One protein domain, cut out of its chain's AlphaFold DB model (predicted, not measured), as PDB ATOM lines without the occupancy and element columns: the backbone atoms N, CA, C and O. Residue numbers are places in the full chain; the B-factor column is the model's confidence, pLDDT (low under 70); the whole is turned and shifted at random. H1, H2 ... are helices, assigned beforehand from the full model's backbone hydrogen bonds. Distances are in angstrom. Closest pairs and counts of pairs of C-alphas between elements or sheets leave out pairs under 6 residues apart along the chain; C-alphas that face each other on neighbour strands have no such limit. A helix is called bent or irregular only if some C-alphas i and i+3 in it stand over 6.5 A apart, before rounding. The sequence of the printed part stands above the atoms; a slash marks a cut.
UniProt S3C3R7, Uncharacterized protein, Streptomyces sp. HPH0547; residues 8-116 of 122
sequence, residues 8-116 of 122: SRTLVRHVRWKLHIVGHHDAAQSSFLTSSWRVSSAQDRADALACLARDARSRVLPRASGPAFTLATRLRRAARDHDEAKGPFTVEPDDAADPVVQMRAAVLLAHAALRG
ATOM      1  N   SER A   8      52.386  56.835 -20.170       78.75
ATOM      2  CA  SER A   8      52.113  55.508 -19.592       78.75
ATOM      3  C   SER A   8      50.711  55.427 -18.969       78.75
ATOM      4  O   SER A   8      49.960  54.484 -19.231       78.75
ATOM      5  N   ARG A   9      50.282  56.466 -18.233       83.19
ATOM      6  CA  ARG A   9      48.912  56.567 -17.683       83.19
ATOM      7  C   ARG A   9      47.851  56.558 -18.784       83.19
ATOM      8  O   ARG A   9      46.814  55.908 -18.647       83.19
ATOM      9  N   THR A  10      48.128  57.248 -19.888       88.06
ATOM     10  CA  THR A  10      47.247  57.293 -21.060       88.06
ATOM     11  C   THR A  10      47.104  55.914 -21.709       88.06
ATOM     12  O   THR A  10      45.983  55.495 -21.994       88.06
ATOM     13  N   LEU A  11      48.197  55.155 -21.855       85.62
ATOM     14  CA  LEU A  11      48.151  53.782 -22.375       85.62
ATOM     15  C   LEU A  11      47.279  52.867 -21.509       85.62
ATOM     16  O   LEU A  11      46.410  52.170 -22.037       85.62
ATOM     17  N   VAL A  12      47.455  52.906 -20.183       87.00
ATOM     18  CA  VAL A  12      46.634  52.127 -19.241       87.00
ATOM     19  C   VAL A  12      45.153  52.495 -19.381       87.00
ATOM     20  O   VAL A  12      44.299  51.608 -19.473       87.00
ATOM     21  N   ARG A  13      44.838  53.796 -19.454       89.94
ATOM     22  CA  ARG A  13      43.464  54.284 -19.644       89.94
ATOM     23  C   ARG A  13      42.866  53.795 -20.962       89.94
ATOM     24  O   ARG A  13      41.737  53.314 -20.956       89.94
ATOM     25  N   HIS A  14      43.606  53.877 -22.067       89.88
ATOM     26  CA  HIS A  14      43.145  53.416 -23.378       89.88
ATOM     27  C   HIS A  14      42.845  51.915 -23.392       89.88
ATOM     28  O   HIS A  14      41.807  51.514 -23.916       89.88
ATOM     29  N   VAL A  15      43.715  51.095 -22.788       88.56
ATOM     30  CA  VAL A  15      43.505  49.643 -22.682       88.56
ATOM     31  C   VAL A  15      42.234  49.344 -21.890       88.56
ATOM     32  O   VAL A  15      41.366  48.629 -22.387       88.56
ATOM     33  N   ARG A  16      42.086  49.926 -20.693       89.00
ATOM     34  CA  ARG A  16      40.904  49.713 -19.841       89.00
ATOM     35  C   ARG A  16      39.613  50.175 -20.523       89.00
ATOM     36  O   ARG A  16      38.624  49.453 -20.495       89.00
ATOM     37  N   TRP A  17      39.632  51.341 -21.172       89.25
ATOM     38  CA  TRP A  17      38.472  51.886 -21.878       89.25
ATOM     39  C   TRP A  17      38.052  51.018 -23.066       89.25
ATOM     40  O   TRP A  17      36.878  50.679 -23.193       89.25
ATOM     41  N   LYS A  18      39.001  50.597 -23.915       87.75
ATOM     42  CA  LYS A  18      38.681  49.701 -25.035       87.75
ATOM     43  C   LYS A  18      38.139  48.367 -24.547       87.75
ATOM     44  O   LYS A  18      37.114  47.921 -25.047       87.75
ATOM     45  N   LEU A  19      38.779  47.777 -23.545       86.25
ATOM     46  CA  LEU A  19      38.336  46.522 -22.956       86.25
ATOM     47  C   LEU A  19      36.912  46.604 -22.386       86.25
ATOM     48  O   LEU A  19      36.158  45.645 -22.516       86.25
ATOM     49  N   HIS A  20      36.543  47.739 -21.788       85.94
ATOM     50  CA  HIS A  20      35.195  47.971 -21.274       85.94
ATOM     51  C   HIS A  20      34.130  48.016 -22.381       85.94
ATOM     52  O   HIS A  20      33.037  47.505 -22.178       85.94
ATOM     53  N   ILE A  21      34.446  48.589 -23.549       83.19
ATOM     54  CA  ILE A  21      33.476  48.751 -24.647       83.19
ATOM     55  C   ILE A  21      33.307  47.470 -25.461       83.19
ATOM     56  O   ILE A  21      32.184  47.085 -25.764       83.19
ATOM     57  N   VAL A  22      34.416  46.848 -25.872       80.50
ATOM     58  CA  VAL A  22      34.390  45.784 -26.894       80.50
ATOM     59  C   VAL A  22      34.770  44.406 -26.347       80.50
ATOM     60  O   VAL A  22      34.812  43.421 -27.074       80.50
ATOM     61  N   GLY A  23      35.075  44.303 -25.052       83.19
ATOM     62  CA  GLY A  23      35.581  43.064 -24.478       83.19
ATOM     63  C   GLY A  23      36.998  42.719 -24.955       83.19
ATOM     64  O   GLY A  23      37.692  43.501 -25.607       83.19
ATOM     65  N   HIS A  24      37.489  41.552 -24.539       81.69
ATOM     66  CA  HIS A  24      38.922  41.248 -24.615       81.69
ATOM     67  C   HIS A  24      39.419  40.870 -26.017       81.69
ATOM     68  O   HIS A  24      40.521  41.280 -26.385       81.69
ATOM     69  N   HIS A  25      38.634  40.108 -26.788       79.94
ATOM     70  CA  HIS A  25      39.024  39.662 -28.128       79.94
ATOM     71  C   HIS A  25      39.230  40.859 -29.063       79.94
ATOM     72  O   HIS A  25      40.297  40.994 -29.662       79.94
ATOM     73  N   ASP A  26      38.272  41.783 -29.079       83.69
ATOM     74  CA  ASP A  26      38.314  42.960 -29.947       83.69
ATOM     75  C   ASP A  26      39.324  44.001 -29.455       83.69
ATOM     76  O   ASP A  26      40.032  44.622 -30.251       83.69
ATOM     77  N   ALA A  27      39.483  44.161 -28.134       84.62
ATOM     78  CA  ALA A  27      40.515  45.039 -27.590       84.62
ATOM     79  C   ALA A  27      41.925  44.581 -28.009       84.62
ATOM     80  O   ALA A  27      42.746  45.415 -28.391       84.62
ATOM     81  N   ALA A  28      42.200  43.273 -28.021       86.50
ATOM     82  CA  ALA A  28      43.495  42.719 -28.434       86.50
ATOM     83  C   ALA A  28      43.797  42.874 -29.942       86.50
ATOM     84  O   ALA A  28      44.953  42.725 -30.360       86.50
ATOM     85  N   GLN A  29      42.779  43.176 -30.754       90.12
ATOM     86  CA  GLN A  29      42.885  43.434 -32.195       90.12
ATOM     87  C   GLN A  29      42.740  44.924 -32.553       90.12
ATOM     88  O   GLN A  29      42.768  45.295 -33.725       90.12
ATOM     89  N   SER A  30      42.633  45.803 -31.554       92.31
ATOM     90  CA  SER A  30      42.417  47.234 -31.758       92.31
ATOM     91  C   SER A  30      43.581  47.899 -32.502       92.31
ATOM     92  O   SER A  30      44.709  47.979 -31.997       92.31
ATOM     93  N   SER A  31      43.290  48.455 -33.681       92.38
ATOM     94  CA  SER A  31      44.236  49.261 -34.464       92.38
ATOM     95  C   SER A  31      44.686  50.506 -33.698       92.38
ATOM     96  O   SER A  31      45.869  50.833 -33.685       92.38
ATOM     97  N   PHE A  32      43.772  51.147 -32.967       92.06
ATOM     98  CA  PHE A  32      44.077  52.300 -32.123       92.06
ATOM     99  C   PHE A  32      45.088  51.968 -31.016       92.06
ATOM    100  O   PHE A  32      46.057  52.708 -30.828       92.06
ATOM    101  N   LEU A  33      44.897  50.853 -30.295       91.62
ATOM    102  CA  LEU A  33      45.846  50.433 -29.255       91.62
ATOM    103  C   LEU A  33      47.185  50.041 -29.873       91.62
ATOM    104  O   LEU A  33      48.225  50.455 -29.371       91.62
ATOM    105  N   THR A  34      47.151  49.311 -30.987       94.25
ATOM    106  CA  THR A  34      48.348  48.923 -31.738       94.25
ATOM    107  C   THR A  34      49.186  50.143 -32.115       94.25
ATOM    108  O   THR A  34      50.369  50.203 -31.785       94.25
ATOM    109  N   SER A  35      48.572  51.147 -32.746       93.94
ATOM    110  CA  SER A  35      49.255  52.383 -33.128       93.94
ATOM    111  C   SER A  35      49.773  53.138 -31.910       93.94
ATOM    112  O   SER A  35      50.946  53.494 -31.885       93.94
ATOM    113  N   SER A  36      48.944  53.308 -30.871       93.19
ATOM    114  CA  SER A  36      49.331  54.001 -29.632       93.19
ATOM    115  C   SER A  36      50.567  53.376 -28.978       93.19
ATOM    116  O   SER A  36      51.459  54.088 -28.521       93.19
ATOM    117  N   TRP A  37      50.639  52.045 -28.952       94.56
ATOM    118  CA  TRP A  37      51.768  51.311 -28.388       94.56
ATOM    119  C   TRP A  37      53.030  51.442 -29.236       94.56
ATOM    120  O   TRP A  37      54.095  51.699 -28.686       94.56
ATOM    121  N   ARG A  38      52.915  51.339 -30.566       95.00
ATOM    122  CA  ARG A  38      54.056  51.500 -31.484       95.00
ATOM    123  C   ARG A  38      54.723  52.871 -31.376       95.00
ATOM    124  O   ARG A  38      55.938  52.949 -31.464       95.00
ATOM    125  N   VAL A  39      53.944  53.935 -31.169       93.56
ATOM    126  CA  VAL A  39      54.476  55.307 -31.051       93.56
ATOM    127  C   VAL A  39      54.860  55.701 -29.623       93.56
ATOM    128  O   VAL A  39      55.185  56.861 -29.373       93.56
ATOM    129  N   SER A  40      54.724  54.805 -28.649       92.12
ATOM    130  CA  SER A  40      55.112  55.076 -27.261       92.12
ATOM    131  C   SER A  40      56.522  54.567 -27.008       92.12
ATOM    132  O   SER A  40      56.913  53.565 -27.598       92.12
ATOM    133  N   SER A  41      57.277  55.238 -26.140       95.06
ATOM    134  CA  SER A  41      58.644  54.814 -25.812       95.06
ATOM    135  C   SER A  41      58.649  53.454 -25.102       95.06
ATOM    136  O   SER A  41      57.634  53.055 -24.522       95.06
ATOM    137  N   ALA A  42      59.778  52.736 -25.112       95.00
ATOM    138  CA  ALA A  42      59.895  51.501 -24.336       95.00
ATOM    139  C   ALA A  42      59.645  51.729 -22.841       95.00
ATOM    140  O   ALA A  42      58.973  50.908 -22.217       95.00
ATOM    141  N   GLN A  43      60.073  52.876 -22.303       94.69
ATOM    142  CA  GLN A  43      59.799  53.262 -20.920       94.69
ATOM    143  C   GLN A  43      58.296  53.386 -20.647       94.69
ATOM    144  O   GLN A  43      57.789  52.790 -19.701       94.69
ATOM    145  N   ASP A  44      57.547  54.090 -21.505       92.88
ATOM    146  CA  ASP A  44      56.099  54.263 -21.320       92.88
ATOM    147  C   ASP A  44      55.350  52.926 -21.351       92.88
ATOM    148  O   ASP A  44      54.396  52.715 -20.592       92.88
ATOM    149  N   ARG A  45      55.770  52.020 -22.246       96.06
ATOM    150  CA  ARG A  45      55.205  50.669 -22.362       96.06
ATOM    151  C   ARG A  45      55.529  49.833 -21.126       96.06
ATOM    152  O   ARG A  45      54.638  49.160 -20.607       96.06
ATOM    153  N   ALA A  46      56.764  49.899 -20.635       96.19
ATOM    154  CA  ALA A  46      57.204  49.182 -19.446       96.19
ATOM    155  C   ALA A  46      56.468  49.657 -18.184       96.19
ATOM    156  O   ALA A  46      55.924  48.833 -17.447       96.19
ATOM    157  N   ASP A  47      56.322  50.970 -17.996       93.12
ATOM    158  CA  ASP A  47      55.558  51.559 -16.891       93.12
ATOM    159  C   ASP A  47      54.082  51.122 -16.917       93.12
ATOM    160  O   ASP A  47      53.497  50.774 -15.882       93.12
ATOM    161  N   ALA A  48      53.466  51.111 -18.106       93.00
ATOM    162  CA  ALA A  48      52.087  50.663 -18.285       93.00
ATOM    163  C   ALA A  48      51.926  49.165 -17.967       93.00
ATOM    164  O   ALA A  48      50.982  48.779 -17.270       93.00
ATOM    165  N   LEU A  49      52.859  48.326 -18.428       96.69
ATOM    166  CA  LEU A  49      52.897  46.896 -18.116       96.69
ATOM    167  C   LEU A  49      53.089  46.640 -16.622       96.69
ATOM    168  O   LEU A  49      52.375  45.809 -16.063       96.69
ATOM    169  N   ALA A  50      54.000  47.362 -15.967       95.31
ATOM    170  CA  ALA A  50      54.245  47.244 -14.534       95.31
ATOM    171  C   ALA A  50      52.981  47.562 -13.724       95.31
ATOM    172  O   ALA A  50      52.617  46.825 -12.804       95.31
ATOM    173  N   CYS A  51      52.263  48.623 -14.109       92.81
ATOM    174  CA  CYS A  51      50.989  48.984 -13.492       92.81
ATOM    175  C   CYS A  51      49.949  47.863 -13.639       92.81
ATOM    176  O   CYS A  51      49.404  47.392 -12.644       92.81
ATOM    177  N   LEU A  52      49.709  47.398 -14.867       94.50
ATOM    178  CA  LEU A  52      48.691  46.382 -15.147       94.50
ATOM    179  C   LEU A  52      49.037  45.016 -14.538       94.50
ATOM    180  O   LEU A  52      48.148  44.302 -14.078       94.50
ATOM    181  N   ALA A  53      50.320  44.656 -14.496       95.88
ATOM    182  CA  ALA A  53      50.787  43.437 -13.845       95.88
ATOM    183  C   ALA A  53      50.546  43.472 -12.335       95.88
ATOM    184  O   ALA A  53      50.065  42.486 -11.773       95.88
ATOM    185  N   ARG A  54      50.805  44.619 -11.694       92.75
ATOM    186  CA  ARG A  54      50.505  44.826 -10.275       92.75
ATOM    187  C   ARG A  54      49.009  44.708  -9.993       92.75
ATOM    188  O   ARG A  54      48.642  44.057  -9.015       92.75
ATOM    189  N   ASP A  55      48.156  45.282 -10.835       91.56
ATOM    190  CA  ASP A  55      46.699  45.195 -10.672       91.56
ATOM    191  C   ASP A  55      46.194  43.748 -10.820       91.56
ATOM    192  O   ASP A  55      45.326  43.293 -10.078       91.56
ATOM    193  N   ALA A  56      46.783  42.988 -11.745       93.44
ATOM    194  CA  ALA A  56      46.407  41.605 -12.028       93.44
ATOM    195  C   ALA A  56      47.056  40.558 -11.099       93.44
ATOM    196  O   ALA A  56      46.757  39.370 -11.237       93.44
ATOM    197  N   ARG A  57      47.953  40.950 -10.178       93.31
ATOM    198  CA  ARG A  57      48.879  40.037  -9.469       93.31
ATOM    199  C   ARG A  57      48.207  38.865  -8.744       93.31
ATOM    200  O   ARG A  57      48.729  37.750  -8.744       93.31
ATOM    201  N   SER A  58      47.009  39.090  -8.208       90.62
ATOM    202  CA  SER A  58      46.237  38.089  -7.457       90.62
ATOM    203  C   SER A  58      45.124  37.424  -8.275       90.62
ATOM    204  O   SER A  58      44.346  36.643  -7.734       90.62
ATOM    205  N   ARG A  59      45.012  37.725  -9.574       90.19
ATOM    206  CA  ARG A  59      43.913  37.267 -10.439       90.19
ATOM    207  C   ARG A  59      44.404  36.261 -11.478       90.19
ATOM    208  O   ARG A  59      45.579  36.231 -11.842       90.19
ATOM    209  N   VAL A  60      43.515  35.394 -11.954       89.00
ATOM    210  CA  VAL A  60      43.832  34.418 -13.008       89.00
ATOM    211  C   VAL A  60      43.743  35.103 -14.371       89.00
ATOM    212  O   VAL A  60      42.795  35.839 -14.638       89.00
ATOM    213  N   LEU A  61      44.732  34.868 -15.237       88.69
ATOM    214  CA  LEU A  61      44.700  35.382 -16.606       88.69
ATOM    215  C   LEU A  61      43.630  34.652 -17.433       88.69
ATOM    216  O   LEU A  61      43.436  33.448 -17.244       88.69
ATOM    217  N   PRO A  62      42.953  35.337 -18.372       85.62
ATOM    218  CA  PRO A  62      42.082  34.661 -19.327       85.62
ATOM    219  C   PRO A  62      42.882  33.639 -20.143       85.62
ATOM    220  O   PRO A  62      44.071  33.832 -20.410       85.62
ATOM    221  N   ARG A  63      42.226  32.544 -20.541       82.94
ATOM    222  CA  ARG A  63      42.853  31.515 -21.377       82.94
ATOM    223  C   ARG A  63      43.237  32.124 -22.724       82.94
ATOM    224  O   ARG A  63      42.378  32.603 -23.453       82.94
ATOM    225  N   ALA A  64      44.524  32.083 -23.036       85.69
ATOM    226  CA  ALA A  64      45.094  32.470 -24.317       85.69
ATOM    227  C   ALA A  64      46.386  31.669 -24.545       85.69
ATOM    228  O   ALA A  64      46.847  30.951 -23.657       85.69
ATOM    229  N   SER A  65      46.975  31.789 -25.731       86.44
ATOM    230  CA  SER A  65      48.246  31.158 -26.089       86.44
ATOM    231  C   SER A  65      49.172  32.154 -26.792       86.44
ATOM    232  O   SER A  65      48.757  33.239 -27.207       86.44
ATOM    233  N   GLY A  66      50.453  31.795 -26.899       93.69
ATOM    234  CA  GLY A  66      51.450  32.558 -27.646       93.69
ATOM    235  C   GLY A  66      52.214  33.618 -26.837       93.69
ATOM    236  O   GLY A  66      52.059  33.720 -25.616       93.69
ATOM    237  N   PRO A  67      53.057  34.424 -27.516       95.44
ATOM    238  CA  PRO A  67      54.051  35.291 -26.873       95.44
ATOM    239  C   PRO A  67      53.465  36.291 -25.870       95.44
ATOM    240  O   PRO A  67      54.026  36.501 -24.796       95.44
ATOM    241  N   ALA A  68      52.301  36.866 -26.185       95.44
ATOM    242  CA  ALA A  68      51.625  37.824 -25.313       95.44
ATOM    243  C   ALA A  68      51.135  37.179 -24.007       95.44
ATOM    244  O   ALA A  68      51.253  37.779 -22.939       95.44
ATOM    245  N   PHE A  69      50.626  35.944 -24.073       95.19
ATOM    246  CA  PHE A  69      50.192  35.204 -22.888       95.19
ATOM    247  C   PHE A  69      51.380  34.789 -22.015       95.19
ATOM    248  O   PHE A  69      51.322  34.930 -20.789       95.19
ATOM    249  N   THR A  70      52.480  34.349 -22.631       96.75
ATOM    250  CA  THR A  70      53.735  34.050 -21.925       96.75
ATOM    251  C   THR A  70      54.263  35.286 -21.198       96.75
ATOM    252  O   THR A  70      54.565  35.218 -20.005       96.75
ATOM    253  N   LEU A  71      54.301  36.438 -21.880       97.12
ATOM    254  CA  LEU A  71      54.721  37.708 -21.290       97.12
ATOM    255  C   LEU A  71      53.810  38.122 -20.126       97.12
ATOM    256  O   LEU A  71      54.307  38.385 -19.031       97.12
ATOM    257  N   ALA A  72      52.488  38.126 -20.322       96.75
ATOM    258  CA  ALA A  72      51.526  38.471 -19.274       96.75
ATOM    259  C   ALA A  72      51.654  37.548 -18.051       96.75
ATOM    260  O   ALA A  72      51.650  38.017 -16.913       96.75
ATOM    261  N   THR A  73      51.828  36.240 -18.268       96.94
ATOM    262  CA  THR A  73      52.009  35.259 -17.187       96.94
ATOM    263  C   THR A  73      53.280  35.527 -16.392       96.94
ATOM    264  O   THR A  73      53.235  35.532 -15.159       96.94
ATOM    265  N   ARG A  74      54.398  35.782 -17.086       97.31
ATOM    266  CA  ARG A  74      55.687  36.111 -16.467       97.31
ATOM    267  C   ARG A  74      55.580  37.377 -15.622       97.31
ATOM    268  O   ARG A  74      55.941  37.348 -14.451       97.31
ATOM    269  N   LEU A  75      55.034  38.454 -16.189       97.50
ATOM    270  CA  LEU A  75      54.893  39.738 -15.497       97.50
ATOM    271  C   LEU A  75      53.952  39.651 -14.296       97.50
ATOM    272  O   LEU A  75      54.271  40.175 -13.237       97.50
ATOM    273  N   ARG A  76      52.823  38.944 -14.423       96.56
ATOM    274  CA  ARG A  76      51.902  38.728 -13.300       96.56
ATOM    275  C   ARG A  76      52.576  37.976 -12.152       96.56
ATOM    276  O   ARG A  76      52.377  38.344 -11.001       96.56
ATOM    277  N   ARG A  77      53.333  36.910 -12.451       96.31
ATOM    278  CA  ARG A  77      54.076  36.154 -11.426       96.31
ATOM    279  C   ARG A  77      55.119  37.039 -10.753       96.31
ATOM    280  O   ARG A  77      55.081  37.166  -9.540       96.31
ATOM    281  N   ALA A  78      55.931  37.745 -11.538       95.81
ATOM    282  CA  ALA A  78      56.906  38.691 -11.006       95.81
ATOM    283  C   ALA A  78      56.252  39.748 -10.097       95.81
ATOM    284  O   ALA A  78      56.739  39.996  -9.005       95.81
ATOM    285  N   ALA A  79      55.103  40.306 -10.495       94.44
ATOM    286  CA  ALA A  79      54.365  41.274  -9.684       94.44
ATOM    287  C   ALA A  79      53.722  40.668  -8.425       94.44
ATOM    288  O   ALA A  79      53.474  41.390  -7.462       94.44
ATOM    289  N   ARG A  80      53.403  39.368  -8.435       94.69
ATOM    290  CA  ARG A  80      52.871  38.640  -7.275       94.69
ATOM    291  C   ARG A  80      53.963  38.331  -6.257       94.69
ATOM    292  O   ARG A  80      53.703  38.431  -5.065       94.69
ATOM    293  N   ASP A  81      55.139  37.963  -6.744       94.50
ATOM    294  CA  ASP A  81      56.288  37.585  -5.921       94.50
ATOM    295  C   ASP A  81      57.103  38.819  -5.475       94.50
ATOM    296  O   ASP A  81      58.027  38.706  -4.671       94.50
ATOM    297  N   HIS A  82      56.764  40.006  -5.995       93.38
ATOM    298  CA  HIS A  82      57.416  41.267  -5.655       93.38
ATOM    299  C   HIS A  82      57.096  41.703  -4.225       93.38
ATOM    300  O   HIS A  82      55.939  41.918  -3.861       93.38
ATOM    301  N   ASP A  83      58.151  41.912  -3.447       88.31
ATOM    302  CA  ASP A  83      58.082  42.445  -2.093       88.31
ATOM    303  C   ASP A  83      57.872  43.967  -2.120       88.31
ATOM    304  O   ASP A  83      58.735  44.723  -2.575       88.31
ATOM    305  N   GLU A  84      56.725  44.431  -1.615       82.44
ATOM    306  CA  GLU A  84      56.395  45.860  -1.575       82.44
ATOM    307  C   GLU A  84      57.358  46.669  -0.685       82.44
ATOM    308  O   GLU A  84      57.537  47.864  -0.932       82.44
ATOM    309  N   ALA A  85      58.049  46.035   0.273       83.19
ATOM    310  CA  ALA A  85      59.075  46.690   1.087       83.19
ATOM    311  C   ALA A  85      60.319  47.089   0.272       83.19
ATOM    312  O   ALA A  85      61.045  48.004   0.659       83.19
ATOM    313  N   LYS A  86      60.542  46.461  -0.892       84.38
ATOM    314  CA  LYS A  86      61.646  46.780  -1.817       84.38
ATOM    315  C   LYS A  86      61.311  47.913  -2.790       84.38
ATOM    316  O   LYS A  86      62.111  48.226  -3.668       84.38
ATOM    317  N   GLY A  87      60.141  48.537  -2.641       86.94
ATOM    318  CA  GLY A  87      59.689  49.649  -3.467       86.94
ATOM    319  C   GLY A  87      58.660  49.246  -4.530       86.94
ATOM    320  O   GLY A  87      58.082  48.156  -4.478       86.94
ATOM    321  N   PRO A  88      58.355  50.141  -5.489       87.06
ATOM    322  CA  PRO A  88      57.355  49.871  -6.516       87.06
ATOM    323  C   PRO A  88      57.823  48.768  -7.473       87.06
ATOM    324  O   PRO A  88      58.986  48.720  -7.855       87.06
ATOM    325  N   PHE A  89      56.890  47.919  -7.907       90.38
ATOM    326  CA  PHE A  89      57.144  46.950  -8.972       90.38
ATOM    327  C   PHE A  89      57.425  47.686 -10.287       90.38
ATOM    328  O   PHE A  89      56.607  48.511 -10.716       90.38
ATOM    329  N   THR A  90      58.553  47.372 -10.914       92.94
ATOM    330  CA  THR A  90      58.997  47.930 -12.194       92.94
ATOM    331  C   THR A  90      59.177  46.823 -13.227       92.94
ATOM    332  O   THR A  90      59.306  45.642 -12.904       92.94
ATOM    333  N   VAL A  91      59.150  47.212 -14.495       94.12
ATOM    334  CA  VAL A  91      59.498  46.360 -15.631       94.12
ATOM    335  C   VAL A  91      60.594  47.099 -16.381       94.12
ATOM    336  O   VAL A  91      60.462  48.301 -16.598       94.12
ATOM    337  N   GLU A  92      61.665  46.403 -16.745       94.25
ATOM    338  CA  GLU A  92      62.736  47.005 -17.537       94.25
ATOM    339  C   GLU A  92      62.222  47.360 -18.944       94.25
ATOM    340  O   GLU A  92      61.500  46.552 -19.549       94.25
ATOM    341  N   PRO A  93      62.553  48.552 -19.473       93.38
ATOM    342  CA  PRO A  93      62.239  48.901 -20.850       93.38
ATOM    343  C   PRO A  93      62.961  47.956 -21.814       93.38
ATOM    344  O   PRO A  93      64.145  47.667 -21.668       93.38
ATOM    345  N   ASP A  94      62.225  47.478 -22.813       93.25
ATOM    346  CA  ASP A  94      62.742  46.602 -23.861       93.25
ATOM    347  C   ASP A  94      62.382  47.200 -25.225       93.25
ATOM    348  O   ASP A  94      61.209  47.215 -25.632       93.25
ATOM    349  N   ASP A  95      63.396  47.751 -25.893       90.00
ATOM    350  CA  ASP A  95      63.291  48.333 -27.234       90.00
ATOM    351  C   ASP A  95      63.248  47.271 -28.341       90.00
ATOM    352  O   ASP A  95      62.747  47.548 -29.430       90.00
ATOM    353  N   ALA A  96      63.728  46.053 -28.070       92.31
ATOM    354  CA  ALA A  96      63.717  44.947 -29.025       92.31
ATOM    355  C   ALA A  96      62.394  44.160 -28.998       92.31
ATOM    356  O   ALA A  96      62.056  43.469 -29.962       92.31
ATOM    357  N   ALA A  97      61.628  44.258 -27.908       92.06
ATOM    358  CA  ALA A  97      60.323  43.622 -27.798       92.06
ATOM    359  C   ALA A  97      59.301  44.202 -28.785       92.06
ATOM    360  O   ALA A  97      59.108  45.414 -28.872       92.06
ATOM    361  N   ASP A  98      58.546  43.316 -29.444       96.06
ATOM    362  CA  ASP A  98      57.435  43.703 -30.315       96.06
ATOM    363  C   ASP A  98      56.365  44.490 -29.520       96.06
ATOM    364  O   ASP A  98      55.696  43.915 -28.642       96.06
ATOM    365  N   PRO A  99      56.126  45.780 -29.845       94.75
ATOM    366  CA  PRO A  99      55.126  46.597 -29.163       94.75
ATOM    367  C   PRO A  99      53.709  46.011 -29.231       94.75
ATOM    368  O   PRO A  99      52.902  46.248 -28.332       94.75
ATOM    369  N   VAL A 100      53.383  45.229 -30.267       95.44
ATOM    370  CA  VAL A 100      52.072  44.579 -30.417       95.44
ATOM    371  C   VAL A 100      51.916  43.422 -29.434       95.44
ATOM    372  O   VAL A 100      50.852  43.259 -28.831       95.44
ATOM    373  N   VAL A 101      52.972  42.631 -29.228       96.69
ATOM    374  CA  VAL A 101      52.986  41.563 -28.216       96.69
ATOM    375  C   VAL A 101      52.821  42.159 -26.824       96.69
ATOM    376  O   VAL A 101      51.999  41.668 -26.044       96.69
ATOM    377  N   GLN A 102      53.541  43.242 -26.528       97.12
ATOM    378  CA  GLN A 102      53.414  43.934 -25.250       97.12
ATOM    379  C   GLN A 102      52.001  44.526 -25.058       97.12
ATOM    380  O   GLN A 102      51.413  44.370 -23.986       97.12
ATOM    381  N   MET A 103      51.402  45.100 -26.108       97.00
ATOM    382  CA  MET A 103      50.026  45.614 -26.082       97.00
ATOM    383  C   MET A 103      49.009  44.521 -25.759       97.00
ATOM    384  O   MET A 103      48.171  44.677 -24.868       97.00
ATOM    385  N   ARG A 104      49.100  43.378 -26.442       96.56
ATOM    386  CA  ARG A 104      48.207  42.238 -26.202       96.56
ATOM    387  C   ARG A 104      48.391  41.669 -24.795       96.56
ATOM    388  O   ARG A 104      47.404  41.323 -24.151       96.56
ATOM    389  N   ALA A 105      49.624  41.628 -24.287       97.06
ATOM    390  CA  ALA A 105      49.893  41.239 -22.905       97.06
ATOM    391  C   ALA A 105      49.231  42.204 -21.907       97.06
ATOM    392  O   ALA A 105      48.598  41.760 -20.949       97.06
ATOM    393  N   ALA A 106      49.295  43.514 -22.161       96.38
ATOM    394  CA  ALA A 106      48.606  44.516 -21.353       96.38
ATOM    395  C   ALA A 106      47.081  44.340 -21.358       96.38
ATOM    396  O   ALA A 106      46.462  44.445 -20.300       96.38
ATOM    397  N   VAL A 107      46.467  44.014 -22.502       95.44
ATOM    398  CA  VAL A 107      45.025  43.704 -22.572       95.44
ATOM    399  C   VAL A 107      44.676  42.489 -21.704       95.44
ATOM    400  O   VAL A 107      43.695  42.538 -20.962       95.44
ATOM    401  N   LEU A 108      45.490  41.425 -21.730       94.94
ATOM    402  CA  LEU A 108      45.283  40.235 -20.888       94.94
ATOM    403  C   LEU A 108      45.371  40.565 -19.390       94.94
ATOM    404  O   LEU A 108      44.526  40.120 -18.612       94.94
ATOM    405  N   LEU A 109      46.369  41.361 -18.991       95.44
ATOM    406  CA  LEU A 109      46.547  41.813 -17.608       95.44
ATOM    407  C   LEU A 109      45.373  42.693 -17.155       95.44
ATOM    408  O   LEU A 109      44.786  42.445 -16.103       95.44
ATOM    409  N   ALA A 110      44.967  43.664 -17.977       93.44
ATOM    410  CA  ALA A 110      43.816  44.516 -17.692       93.44
ATOM    411  C   ALA A 110      42.518  43.703 -17.553       93.44
ATOM    412  O   ALA A 110      41.727  43.950 -16.648       93.44
ATOM    413  N   HIS A 111      42.316  42.695 -18.404       91.56
ATOM    414  CA  HIS A 111      41.155  41.810 -18.318       91.56
ATOM    415  C   HIS A 111      41.134  40.970 -17.045       91.56
ATOM    416  O   HIS A 111      40.085  40.849 -16.411       91.56
ATOM    417  N   ALA A 112      42.283  40.436 -16.636       91.06
ATOM    418  CA  ALA A 112      42.396  39.718 -15.373       91.06
ATOM    419  C   ALA A 112      42.077  40.620 -14.169       91.06
ATOM    420  O   ALA A 112      41.405  40.173 -13.241       91.06
ATOM    421  N   ALA A 113      42.517  41.883 -14.198       88.00
ATOM    422  CA  ALA A 113      42.238  42.853 -13.141       88.00
ATOM    423  C   ALA A 113      40.739  43.196 -13.036       88.00
ATOM    424  O   ALA A 113      40.213  43.262 -11.929       88.00
ATOM    425  N   LEU A 114      40.031  43.343 -14.165       81.88
ATOM    426  CA  LEU A 114      38.600  43.683 -14.169       81.88
ATOM    427  C   LEU A 114      37.689  42.549 -13.678       81.88
ATOM    428  O   LEU A 114      36.666  42.821 -13.059       81.88
ATOM    429  N   ARG A 115      38.048  41.277 -13.908       65.56
ATOM    430  CA  ARG A 115      37.216  40.116 -13.525       65.56
ATOM    431  C   ARG A 115      36.958  39.970 -12.019       65.56
ATOM    432  O   ARG A 115      36.157  39.126 -11.633       65.56
ATOM    433  N   GLY A 116      37.636  40.756 -11.189       51.75
ATOM    434  CA  GLY A 116      37.444  40.778  -9.745       51.75
ATOM    435  C   GLY A 116      36.192  41.502  -9.258       51.75
ATOM    436  O   GLY A 116      35.673  41.098  -8.226       51.75
TER     437      GLY A 116
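AT A GLANCE: This is residues 8 to 116 of the 122 residues of an uncharacterized protein of Streptomyces sp. HPH0547 (UniProt S3C3R7). A rounded all-helix body is built round H5, which runs through the middle with H3 side by side with it, H4 and H1 crossing it on opposite sides, and the short H2 packed at its beginning. H1 is sharply kinked near residue 22, and the long link of residues 82 to 98 returns the chain from the end of H4 to the start of H5. The printed part has 109 residues with five named helices, in the order H1 H2 H3 H4 H5, and no named strand. It is compact, with a radius of gyration of the C-alphas of 12.5 A, and spans 38 by 30 by 25 A.

HOW THE PARTS SIT: H1, residues 8 to 28, is irregular: C-alphas 21 and 24 are 9.3 A apart, with a kink of 126 degrees near residue 22. H2, residues 31 to 38, forms a helical hairpin with H1, opposite ways at 36 degrees, a tilt only just steep; their closest C-alphas, of Val 15 and Leu 33, are 7.0 A apart. H3, residues 42 to 56, touches residues 8 to 12 of H1 alone, closest at the C-alphas of Ser 8 and Asp 44, 4.5 A. H4, residues 67 to 81, touches H3 at a steep tilt of 64 degrees, closest at the C-alphas of Ala 53 and Arg 76, 4.9 A. H4 is apart from H1 and from H2. H5, residues 99 to 114, is the hub and touches the other four. It runs the same way as H3 at a shallow tilt of 24 degrees; their closest C-alphas, of Ala 56 and Ala 113, are 4.5 A apart. H4 touches H5 at a steep tilt of 52 degrees, closest at the C-alphas of Ala 68 and Ala 105, 4.5 A. H1 and H5 are about perpendicular, at 79 degrees, with the C-alphas of Ala 28 and Arg 104 closest at 5.2 A. H2 touches residues 99 to 103 of H5 alone, closest at the C-alphas of Arg 38 and Pro 99, 5.5 A. Every O i to N i+4 pair is within hydrogen-bond range in H2, H3, H4 and H5, and 14 of 17 are in H1.

IN THESE COORDINATES: H1 begins at C-alpha 8, (52.113, 55.508, -19.592), and is 17.8 A from first to last C-alpha. H2 measures 10.5 A, H3 20.8 A, H4 21.2 A and H5 22.5 A. H5 ends at C-alpha 114, (38.600, 43.683, -14.169).

THE WHOLE: The C-alphas of Ser 31 and Ala 85 are the two farthest apart, 38.6 A. The printed part has no cut. The link from H4 to H5 is long. Residues 115 to 116 are under 70 in pLDDT.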